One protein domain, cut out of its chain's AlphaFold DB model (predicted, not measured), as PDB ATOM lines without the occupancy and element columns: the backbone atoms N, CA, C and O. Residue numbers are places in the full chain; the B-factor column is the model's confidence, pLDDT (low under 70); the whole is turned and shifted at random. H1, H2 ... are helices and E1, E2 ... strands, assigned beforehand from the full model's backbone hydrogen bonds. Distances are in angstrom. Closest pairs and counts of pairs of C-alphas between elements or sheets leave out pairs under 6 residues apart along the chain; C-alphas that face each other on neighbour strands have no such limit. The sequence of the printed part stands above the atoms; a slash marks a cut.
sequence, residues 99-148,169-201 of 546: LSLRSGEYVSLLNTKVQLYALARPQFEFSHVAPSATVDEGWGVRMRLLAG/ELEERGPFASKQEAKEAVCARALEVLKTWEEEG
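Overview. This is residues 99 to 148 and 169 to 201 of the 546 residues of an uncharacterized protein of Westerdykella ornata (UniProt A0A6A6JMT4). A long helix, H2, runs slantwise over one face of a strongly twisted sheet of three strands, and a shorter helix, H1, packs on H2 without being on the sheet. The other face of the sheet is bare in the printed part; residues 99 to 102 run off as a tail ahead of H1, and residues 130 to 137 make the loop of the hairpin E1 and E2. The printed part has 83 residues with two named helices and three named strands, in the order H1, E1, E2, E3, H2; the sheet runs E1, E2, E3, antiparallel throughout, and the class is mixed, helices and strands. The whole is compact, with a radius of gyration of the C-alphas of 13.6 A, and its outline is flat, spanning 42 by 33 by 17 A.

Arrangement. H1, residues 105 to 116, touches H2, residues 179 to 199, with the C-alphas of Tyr 106 and Ala 188 closest at 5.5 A. Their lines stand at a steep tilt of 42 degrees and run the same way. E1, residues 123 to 129, and E2, residues 138 to 146, form a hairpin, antiparallel at 157 degrees, with N 125 and O 142 2.8 A apart, within hydrogen-bond range. E3, residues 169 to 176, is antiparallel to E2 at 163 degrees, with N 172 and O 141 2.8 A apart, also within range. E1 and E3 are the edge strands. H2 is on the sheet at a height of 7.2 A, over E2 and E3, and its line stands at 35 degrees to that of E3 on the local plane, slantwise to the strands. The closest C-alphas of H2 and E3 are those of Ala 182 and Phe 176, 5.5 A apart. H1 is not on the sheet and is apart from E2 and E3. In H1 and H2 every O i to N i+4 pair is within hydrogen-bond range.

Along the chain. H1 begins at C-alpha 105, (156.286, 135.965, 105.637), and is 16.6 A long. E1 measures 18.9 A, E2 26.4 A and E3 18.8 A from first to last C-alpha. H2 is 30.5 A long and ends at C-alpha 199, (163.782, 151.534, 119.503).

Size, cuts and confidence. The two C-alphas farthest apart are those of Leu 116 and Ala 133, 42.3 A. Residues 149 to 168 are not printed, and C-alphas 148 and 169 are 14.2 A apart across this cut, which lies in the link from E2 to E3. Of the links that are printed whole, E3 to H2 is tight, H1 to E1 and E1 to E2 are short, and none is long. The mean pLDDT of the printed part is 91.1; residues 99 to 102 and residue 148 are under 70.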
ATOM      1  N   LEU A  99     155.765 123.010  97.202       65.81
ATOM      2  CA  LEU A  99     156.010 123.453  98.563       65.81
ATOM      3  C   LEU A  99     155.998 124.981  98.547       65.81
ATOM      4  O   LEU A  99     157.046 125.619  98.542       65.81
ATOM      5  N   SER A 100     154.800 125.569  98.578       49.66
ATOM      6  CA  SER A 100     154.632 126.940  99.054       49.66
ATOM      7  C   SER A 100     155.444 127.079 100.336       49.66
ATOM      8  O   SER A 100     155.377 126.176 101.179       49.66
ATOM      9  N   LEU A 101     156.229 128.154 100.467       55.88
ATOM     10  CA  LEU A 101     156.956 128.496 101.688       55.88
ATOM     11  C   LEU A 101     155.986 128.362 102.871       55.88
ATOM     12  O   LEU A 101     155.127 129.206 103.088       55.88
ATOM     13  N   ARG A 102     156.045 127.228 103.583       61.56
ATOM     14  CA  ARG A 102     154.981 126.821 104.522       61.56
ATOM     15  C   ARG A 102     154.941 127.685 105.782       61.56
ATOM     16  O   ARG A 102     154.033 127.556 106.594       61.56
ATOM     17  N   SER A 103     155.931 128.545 105.973       73.00
ATOM     18  CA  SER A 103     155.884 129.609 106.961       73.00
ATOM     19  C   SER A 103     155.519 130.899 106.244       73.00
ATOM     20  O   SER A 103     156.273 131.308 105.361       73.00
ATOM     21  N   GLY A 104     154.421 131.540 106.645       87.06
ATOM     22  CA  GLY A 104     154.116 132.881 106.170       87.06
ATOM     23  C   GLY A 104     155.264 133.847 106.414       87.06
ATOM     24  O   GLY A 104     156.120 133.629 107.284       87.06
ATOM     25  N   GLU A 105     155.262 134.923 105.639       90.44
ATOM     26  CA  GLU A 105     156.286 135.965 105.637       90.44
ATOM     27  C   GLU A 105     156.651 136.405 107.065       90.44
ATOM     28  O   GLU A 105     157.813 136.306 107.471       90.44
ATOM     29  N   TYR A 106     155.648 136.732 107.887       95.56
ATOM     30  CA  TYR A 106     155.836 137.173 109.273       95.56
ATOM     31  C   TYR A 106     156.502 136.131 110.177       95.56
ATOM     32  O   TYR A 106     157.347 136.476 111.002       95.56
ATOM     33  N   VAL A 107     156.185 134.844 110.012       94.94
ATOM     34  CA  VAL A 107     156.789 133.765 110.813       94.94
ATOM     35  C   VAL A 107     158.283 133.641 110.494       94.94
ATOM     36  O   VAL A 107     159.107 133.437 111.391       94.94
ATOM     37  N   SER A 108     158.644 133.762 109.215       91.88
ATOM     38  CA  SER A 108     160.039 133.696 108.766       91.88
ATOM     39  C   SER A 108     160.855 134.914 109.224       91.88
ATOM     40  O   SER A 108     161.969 134.758 109.737       91.88
ATOM     41  N   LEU A 109     160.267 136.113 109.138       93.56
ATOM     42  CA  LEU A 109     160.871 137.363 109.599       93.56
ATOM     43  C   LEU A 109     161.068 137.369 111.116       93.56
ATOM     44  O   LEU A 109     162.150 137.725 111.586       93.56
ATOM     45  N   LEU A 110     160.069 136.909 111.879       95.62
ATOM     46  CA  LEU A 110     160.159 136.810 113.334       95.62
ATOM     47  C   LEU A 110     161.310 135.895 113.753       95.62
ATOM     48  O   LEU A 110     162.155 136.303 114.543       95.62
ATOM     49  N   ASN A 111     161.403 134.693 113.177       93.25
ATOM     50  CA  ASN A 111     162.496 133.764 113.482       93.25
ATOM     51  C   ASN A 111     163.873 134.352 113.149       93.25
ATOM     52  O   ASN A 111     164.824 134.151 113.906       93.25
ATOM     53  N   THR A 112     163.978 135.089 112.042       91.81
ATOM     54  CA  THR A 112     165.223 135.760 111.645       91.81
ATOM     55  C   THR A 112     165.617 136.834 112.660       91.81
ATOM     56  O   THR A 112     166.769 136.863 113.095       91.81
ATOM     57  N   LYS A 113     164.669 137.676 113.099       94.00
ATOM     58  CA  LYS A 113     164.911 138.697 114.133       94.00
ATOM     59  C   LYS A 113     165.264 138.078 115.486       94.00
ATOM     60  O   LYS A 113     166.254 138.474 116.087       94.00
ATOM     61  N   VAL A 114     164.516 137.068 115.928       93.19
ATOM     62  CA  VAL A 114     164.775 136.330 117.177       93.19
ATOM     63  C   VAL A 114     166.200 135.779 117.208       93.19
ATOM     64  O   VAL A 114     166.908 135.978 118.189       93.19
ATOM     65  N   GLN A 115     166.659 135.149 116.121       90.00
ATOM     66  CA  GLN A 115     168.036 134.648 116.026       90.00
ATOM     67  C   GLN A 115     169.073 135.774 116.043       90.00
ATOM     68  O   GLN A 115     170.112 135.647 116.687       90.00
ATOM     69  N   LEU A 116     168.798 136.871 115.340       89.50
ATOM     70  CA  LEU A 116     169.701 138.014 115.229       89.50
ATOM     71  C   LEU A 116     169.878 138.764 116.560       89.50
ATOM     72  O   LEU A 116     170.974 139.252 116.828       89.50
ATOM     73  N   TYR A 117     168.846 138.796 117.403       89.94
ATOM     74  CA  TYR A 117     168.904 139.340 118.764       89.94
ATOM     75  C   TYR A 117     169.253 138.285 119.829       89.94
ATOM     76  O   TYR A 117     169.221 138.590 121.014       89.94
ATOM     77  N   ALA A 118     169.579 137.051 119.422       88.62
ATOM     78  CA  ALA A 118     169.874 135.929 120.318       88.62
ATOM     79  C   ALA A 118     168.770 135.639 121.362       88.62
ATOM     80  O   ALA A 118     169.050 135.177 122.468       88.62
ATOM     81  N   LEU A 119     167.507 135.877 121.002       89.06
ATOM     82  CA  LEU A 119     166.354 135.586 121.854       89.06
ATOM     83  C   LEU A 119     166.011 134.091 121.789       89.06
ATOM     84  O   LEU A 119     166.368 133.382 120.839       89.06
ATOM     85  N   ALA A 120     165.286 133.595 122.793       89.62
ATOM     86  CA  ALA A 120     164.813 132.219 122.773       89.62
ATOM     87  C   ALA A 120     163.797 132.012 121.638       89.62
ATOM     88  O   ALA A 120     163.091 132.933 121.221       89.62
ATOM     89  N   ARG A 121     163.701 130.777 121.133       91.06
ATOM     90  CA  ARG A 121     162.721 130.449 120.089       91.06
ATOM     91  C   ARG A 121     161.295 130.710 120.602       91.06
ATOM     92  O   ARG A 121     160.984 130.247 121.701       91.06
ATOM     93  N   PRO A 122     160.428 131.372 119.813       95.44
ATOM     94  CA  PRO A 122     159.054 131.635 120.218       95.44
ATOM     95  C   PRO A 122     158.291 130.320 120.405       95.44
ATOM     96  O   PRO A 122     158.414 129.394 119.593       95.44
ATOM     97  N   GLN A 123     157.501 130.242 121.472       95.62
ATOM     98  CA  GLN A 123     156.614 129.111 121.743       95.62
ATOM     99  C   GLN A 123     155.192 129.478 121.328       95.62
ATOM    100  O   GLN A 123     154.745 130.580 121.625       95.62
ATOM    101  N   PHE A 124     154.495 128.568 120.646       96.62
ATOM    102  CA  PHE A 124     153.119 128.770 120.190       96.62
ATOM    103  C   PHE A 124     152.204 127.734 120.838       96.62
ATOM    104  O   PHE A 124     152.460 126.533 120.735       96.62
ATOM    105  N   GLU A 125     151.124 128.202 121.442       97.19
ATOM    106  CA  GLU A 125     150.038 127.404 121.990       97.19
ATOM    107  C   GLU A 125     148.763 127.734 121.209       97.19
ATOM    108  O   GLU A 125     148.400 128.899 121.055       97.19
ATOM    109  N   PHE A 126     148.107 126.715 120.660       96.50
ATOM    110  CA  PHE A 126     146.890 126.891 119.870       96.50
ATOM    111  C   PHE A 126     145.689 126.470 120.697       96.50
ATOM    112  O   PHE A 126     145.665 125.359 121.228       96.50
ATOM    113  N   SER A 127     144.675 127.320 120.736       96.06
ATOM    114  CA  SER A 127     143.391 127.024 121.353       96.06
ATOM    115  C   SER A 127     142.295 127.069 120.297       96.06
ATOM    116  O   SER A 127     142.390 127.780 119.299       96.06
ATOM    117  N   HIS A 128     141.262 126.259 120.485       95.31
ATOM    118  CA  HIS A 128     140.062 126.358 119.672       95.31
ATOM    119  C   HIS A 128     139.105 127.328 120.364       95.31
ATOM    120  O   HIS A 128     138.789 127.137 121.541       95.31
ATOM    121  N   VAL A 129     138.686 128.385 119.673       92.19
ATOM    122  CA  VAL A 129     137.764 129.378 120.223       92.19
ATOM    123  C   VAL A 129     136.355 128.916 119.891       92.19
ATOM    124  O   VAL A 129     135.962 128.868 118.727       92.19
ATOM    125  N   ALA A 130     135.614 128.519 120.926       89.75
ATOM    126  CA  ALA A 130     134.207 128.175 120.780       89.75
ATOM    127  C   ALA A 130     133.418 129.395 120.272       89.75
ATOM    128  O   ALA A 130     133.745 130.522 120.665       89.75
ATOM    129  N   PRO A 131     132.381 129.186 119.441       90.69
ATOM    130  CA  PRO A 131     131.552 130.279 118.960       90.69
ATOM    131  C   PRO A 131     130.941 131.026 120.150       90.69
ATOM    132  O   PRO A 131     130.354 130.430 121.056       90.69
ATOM    133  N   SER A 132     131.109 132.343 120.154       89.31
ATOM    134  CA  SER A 132     130.523 133.261 121.131       89.31
ATOM    135  C   SER A 132     129.570 134.202 120.402       89.31
ATOM    136  O   SER A 132     129.668 134.364 119.189       89.31
ATOM    137  N   ALA A 133     128.681 134.886 121.126       86.56
ATOM    138  CA  ALA A 133     127.742 135.848 120.540       86.56
ATOM    139  C   ALA A 133     128.420 136.948 119.690       86.56
ATOM    140  O   ALA A 133     127.749 137.627 118.919       86.56
ATOM    141  N   THR A 134     129.736 137.136 119.841       85.00
ATOM    142  CA  THR A 134     130.537 138.154 119.154       85.00
ATOM    143  C   THR A 134     131.619 137.608 118.220       85.00
ATOM    144  O   THR A 134     132.208 138.401 117.489       85.00
ATOM    145  N   VAL A 135     131.928 136.306 118.247       84.00
ATOM    146  CA  VAL A 135     133.068 135.731 117.507       84.00
ATOM    147  C   VAL A 135     132.671 134.380 116.926       84.00
ATOM    148  O   VAL A 135     132.283 133.478 117.673       84.00
ATOM    149  N   ASP A 136     132.789 134.257 115.605       88.44
ATOM    150  CA  ASP A 136     132.615 132.992 114.895       88.44
ATOM    151  C   ASP A 136     133.661 131.962 115.347       88.44
ATOM    152  O   ASP A 136     134.768 132.304 115.767       88.44
ATOM    153  N   GLU A 137     133.299 130.684 115.268       92.75
ATOM    154  CA  GLU A 137     134.190 129.571 115.592       92.75
ATOM    155  C   GLU A 137     135.510 129.678 114.808       92.75
ATOM    156  O   GLU A 137     135.514 129.860 113.589       92.75
ATOM    157  N   GLY A 138     136.644 129.576 115.505       95.19
ATOM    158  CA  GLY A 138     137.948 129.774 114.878       95.19
ATOM    159  C   GLY A 138     139.137 129.362 115.738       95.19
ATOM    160  O   GLY A 138     139.007 128.899 116.875       95.19
ATOM    161  N   TRP A 139     140.335 129.520 115.178       96.62
ATOM    162  CA  TRP A 139     141.587 129.211 115.869       96.62
ATOM    163  C   TRP A 139     142.096 130.408 116.664       96.62
ATOM    164  O   TRP A 139     142.325 131.461 116.099       96.62
ATOM    165  N   GLY A 140     142.372 130.226 117.951       96.12
ATOM    166  CA  GLY A 140     143.167 131.149 118.754       96.12
ATOM    167  C   GLY A 140     144.629 130.709 118.799       96.12
ATOM    168  O   GLY A 140     144.945 129.514 118.741       96.12
ATOM    169  N   VAL A 141     145.542 131.668 118.926       97.62
ATOM    170  CA  VAL A 141     146.953 131.375 119.180       97.62
ATOM    171  C   VAL A 141     147.511 132.294 120.253       97.62
ATOM    172  O   VAL A 141     147.278 133.501 120.279       97.62
ATOM    173  N   ARG A 142     148.299 131.699 121.134       97.50
ATOM    174  CA  ARG A 142     149.080 132.370 122.157       97.50
ATOM    175  C   ARG A 142     150.547 132.121 121.861       97.50
ATOM    176  O   ARG A 142     150.962 130.984 121.653       97.50
ATOM    177  N   MET A 143     151.329 133.185 121.802       97.50
ATOM    178  CA  MET A 143     152.757 133.128 121.551       97.50
ATOM    179  C   MET A 143     153.510 133.696 122.747       97.50
ATOM    180  O   MET A 143     153.238 134.816 123.172       97.50
ATOM    181  N   ARG A 144     154.493 132.950 123.249       96.25
ATOM    182  CA  ARG A 144     155.431 133.428 124.267       96.25
ATOM    183  C   ARG A 144     156.773 133.739 123.635       96.25
ATOM    184  O   ARG A 144     157.394 132.868 123.016       96.25
ATOM    185  N   LEU A 145     157.201 134.986 123.797       93.94
ATOM    186  CA  LEU A 145     158.508 135.473 123.395       93.94
ATOM    187  C   LEU A 145     159.317 135.782 124.656       93.94
ATOM    188  O   LEU A 145     159.050 136.755 125.357       93.94
ATOM    189  N   LEU A 146     160.304 134.933 124.934       89.75
ATOM    190  CA  LEU A 146     161.232 135.122 126.043       89.75
ATOM    191  C   LEU A 146     162.425 135.922 125.525       89.75
ATOM    192  O   LEU A 146     163.178 135.425 124.672       89.75
ATOM    193  N   ALA A 147     162.609 137.148 126.018       82.62
ATOM    194  CA  ALA A 147     163.829 137.872 125.724       82.62
ATOM    195  C   ALA A 147     164.979 137.183 126.457       82.62
ATOM    196  O   ALA A 147     165.099 137.249 127.679       82.62
ATOM    197  N   GLY A 148     165.801 136.459 125.700       67.00
ATOM    198  CA  GLY A 148     167.026 135.898 126.236       67.00
ATOM    199  C   GLY A 148     167.910 137.054 126.669       67.00
ATOM    200  O   GLY A 148     168.379 137.817 125.827       67.00
ATOM    201  N   GLU A 169     153.896 137.689 126.440       96.12
ATOM    202  CA  GLU A 169     152.846 136.784 126.001       96.12
ATOM    203  C   GLU A 169     151.871 137.558 125.106       96.12
ATOM    204  O   GLU A 169     151.259 138.543 125.514       96.12
ATOM    205  N   LEU A 170     151.759 137.128 123.851       96.81
ATOM    206  CA  LEU A 170     150.867 137.709 122.855       96.81
ATOM    207  C   LEU A 170     149.766 136.708 122.550       96.81
ATOM    208  O   LEU A 170     150.039 135.612 122.068       96.81
ATOM    209  N   GLU A 171     148.518 137.089 122.791       96.88
ATOM    210  CA  GLU A 171     147.368 136.225 122.542       96.88
ATOM    211  C   GLU A 171     146.456 136.832 121.480       96.88
ATOM    212  O   GLU A 171     145.857 137.887 121.679       96.88
ATOM    213  N   GLU A 172     146.378 136.175 120.326       96.06
ATOM    214  CA  GLU A 172     145.435 136.498 119.262       96.06
ATOM    215  C   GLU A 172     144.246 135.540 119.313       96.06
ATOM    216  O   GLU A 172     144.361 134.355 118.983       96.06
ATOM    217  N   ARG A 173     143.085 136.071 119.702       89.94
ATOM    218  CA  ARG A 173     141.794 135.387 119.599       89.94
ATOM    219  C   ARG A 173     141.021 135.990 118.437       89.94
ATOM    220  O   ARG A 173     140.200 136.880 118.631       89.94
ATOM    221  N   GLY A 174     141.336 135.539 117.230       81.62
ATOM    222  CA  GLY A 174     140.587 135.896 116.028       81.62
ATOM    223  C   GLY A 174     139.746 134.720 115.531       81.62
ATOM    224  O   GLY A 174     140.066 133.572 115.850       81.62
ATOM    225  N   PRO A 175     138.710 134.972 114.715       89.44
ATOM    226  CA  PRO A 175     138.006 133.936 113.966       89.44
ATOM    227  C   PRO A 175     138.875 133.465 112.784       89.44
ATOM    228  O   PRO A 175     138.489 133.555 111.622       89.44
ATOM    229  N   PHE A 176     140.111 133.041 113.060       95.25
ATOM    230  CA  PHE A 176     141.030 132.598 112.019       95.25
ATOM    231  C   PHE A 176     140.566 131.245 111.489       95.25
ATOM    232  O   PHE A 176     140.370 130.298 112.261       95.25
ATOM    233  N   ALA A 177     140.450 131.128 110.166       94.31
ATOM    234  CA  ALA A 177     139.967 129.911 109.520       94.31
ATOM    235  C   ALA A 177     140.978 128.758 109.646       94.31
ATOM    236  O   ALA A 177     140.630 127.584 109.507       94.31
ATOM    237  N   SER A 178     142.250 129.072 109.921       95.00
ATOM    238  CA  SER A 178     143.309 128.077 110.083       95.00
ATOM    239  C   SER A 178     144.326 128.448 111.164       95.00
ATOM    240  O   SER A 178     144.607 129.618 111.420       95.00
ATOM    241  N   LYS A 179     144.976 127.427 111.745       94.88
ATOM    242  CA  LYS A 179     146.121 127.609 112.662       94.88
ATOM    243  C   LYS A 179     147.253 128.428 112.043       94.88
ATOM    244  O   LYS A 179     147.960 129.125 112.761       94.88
ATOM    245  N   GLN A 180     147.461 128.294 110.732       94.69
ATOM    246  CA  GLN A 180     148.521 129.005 110.022       94.69
ATOM    247  C   GLN A 180     148.243 130.507 110.000       94.69
ATOM    248  O   GLN A 180     149.122 131.287 110.343       94.69
ATOM    249  N   GLU A 181     147.013 130.889 109.664       94.88
ATOM    250  CA  GLU A 181     146.568 132.282 109.648       94.88
ATOM    251  C   GLU A 181     146.650 132.908 111.047       94.88
ATOM    252  O   GLU A 181     147.251 133.968 111.210       94.88
ATOM    253  N   ALA A 182     146.174 132.194 112.076       96.31
ATOM    254  CA  ALA A 182     146.316 132.624 113.467       96.31
ATOM    255  C   ALA A 182     147.791 132.860 113.831       96.31
ATOM    256  O   ALA A 182     148.161 133.900 114.378       96.31
ATOM    257  N   LYS A 183     148.664 131.906 113.477       96.31
ATOM    258  CA  LYS A 183     150.108 131.993 113.722       96.31
ATOM    259  C   LYS A 183     150.751 133.182 113.001       96.31
ATOM    260  O   LYS A 183     151.643 133.818 113.553       96.31
ATOM    261  N   GLU A 184     150.341 133.472 111.773       96.12
ATOM    262  CA  GLU A 184     150.844 134.618 111.016       96.12
ATOM    263  C   GLU A 184     150.414 135.944 111.651       96.12
ATOM    264  O   GLU A 184     151.263 136.818 111.824       96.12
ATOM    265  N   ALA A 185     149.158 136.051 112.097       96.81
ATOM    266  CA  ALA A 185     148.644 137.233 112.786       96.81
ATOM    267  C   ALA A 185     149.405 137.528 114.090       96.81
ATOM    268  O   ALA A 185     149.874 138.650 114.300       96.81
ATOM    269  N   VAL A 186     149.633 136.516 114.939       97.56
ATOM    270  CA  VAL A 186     150.388 136.730 116.189       97.56
ATOM    271  C   VAL A 186     151.860 137.060 115.925       97.56
ATOM    272  O   VAL A 186     152.440 137.883 116.635       97.56
ATOM    273  N   CYS A 187     152.466 136.485 114.879       97.00
ATOM    274  CA  CYS A 187     153.830 136.825 114.472       97.00
ATOM    275  C   CYS A 187     153.946 138.260 113.947       97.00
ATOM    276  O   CYS A 187     154.977 138.895 114.169       97.00
ATOM    277  N   ALA A 188     152.917 138.782 113.271       97.19
ATOM    278  CA  ALA A 188     152.889 140.177 112.839       97.19
ATOM    279  C   ALA A 188     152.943 141.126 114.050       97.19
ATOM    280  O   ALA A 188     153.822 141.985 114.106       97.19
ATOM    281  N   ARG A 189     152.117 140.889 115.084       97.50
ATOM    282  CA  ARG A 189     152.172 141.674 116.337       97.50
ATOM    283  C   ARG A 189     153.490 141.512 117.089       97.50
ATOM    284  O   ARG A 189     154.033 142.475 117.621       97.50
ATOM    285  N   ALA A 190     154.053 140.306 117.101       96.75
ATOM    286  CA  ALA A 190     155.352 140.045 117.720       96.75
ATOM    287  C   ALA A 190     156.487 140.877 117.112       96.75
ATOM    288  O   ALA A 190     157.396 141.314 117.818       96.75
ATOM    289  N   LEU A 191     156.448 141.094 115.797       96.69
ATOM    290  CA  LEU A 191     157.435 141.908 115.096       96.69
ATOM    291  C   LEU A 191     157.325 143.394 115.451       96.69
ATOM    292  O   LEU A 191     158.357 144.065 115.495       96.69
ATOM    293  N   GLU A 192     156.119 143.889 115.734       97.31
ATOM    294  CA  GLU A 192     155.901 145.250 116.243       97.31
ATOM    295  C   GLU A 192     156.503 145.410 117.641       97.31
ATOM    296  O   GLU A 192     157.269 146.344 117.860       97.31
ATOM    297  N   VAL A 193     156.281 144.442 118.540       95.88
ATOM    298  CA  VAL A 193     156.909 144.427 119.875       95.88
ATOM    299  C   VAL A 193     158.438 144.369 119.782       95.88
ATOM    300  O   VAL A 193     159.144 145.077 120.493       95.88
ATOM    301  N   LEU A 194     158.990 143.561 118.872       94.50
ATOM    302  CA  LEU A 194     160.441 143.538 118.657       94.50
ATOM    303  C   LEU A 194     160.977 144.869 118.127       94.50
ATOM    304  O   LEU A 194     162.126 145.208 118.398       94.50
ATOM    305  N   LYS A 195     160.175 145.609 117.357       95.50
ATOM    306  CA  LYS A 195     160.553 146.930 116.856       95.50
ATOM    307  C   LYS A 195     160.555 147.964 117.983       95.50
ATOM    308  O   LYS A 195     161.510 148.727 118.072       95.50
ATOM    309  N   THR A 196     159.566 147.942 118.879       95.19
ATOM    310  CA  THR A 196     159.568 148.828 120.055       95.19
ATOM    311  C   THR A 196     160.735 148.505 120.988       95.19
ATOM    312  O   THR A 196     161.405 149.414 121.460       95.19
ATOM    313  N   TRP A 197     161.076 147.226 121.183       93.75
ATOM    314  CA  TRP A 197     162.270 146.840 121.949       93.75
ATOM    315  C   TRP A 197     163.589 147.274 121.298       93.75
ATOM    316  O   TRP A 197     164.559 147.536 122.010       93.75
ATOM    317  N   GLU A 198     163.645 147.319 119.966       92.94
ATOM    318  CA  GLU A 198     164.799 147.811 119.205       92.94
ATOM    319  C   GLU A 198     164.938 149.337 119.353       92.94
ATOM    320  O   GLU A 198     166.040 149.826 119.596       92.94
ATOM    321  N   GLU A 199     163.827 150.079 119.293       94.81
ATOM    322  CA  GLU A 199     163.782 151.534 119.503       94.81
ATOM    323  C   GLU A 199     164.103 151.931 120.955       94.81
ATOM    324  O   GLU A 199     164.816 152.906 121.186       94.81
ATOM    325  N   GLU A 200     163.654 151.144 121.938       91.00
ATOM    326  CA  GLU A 200     163.985 151.324 123.358       91.00
ATOM    327  C   GLU A 200     165.421 150.887 123.708       91.00
ATOM    328  O   GLU A 200     165.868 151.073 124.840       91.00
ATOM    329  N   GLY A 201     166.152 150.274 122.770       90.56
ATOM    330  CA  GLY A 201     167.499 149.752 123.009       90.56
ATOM    331  C   GLY A 201     167.548 148.538 123.945       90.56
ATOM    332  O   GLY A 201     168.626 148.175 124.414       90.56
TER     333      GLY A 201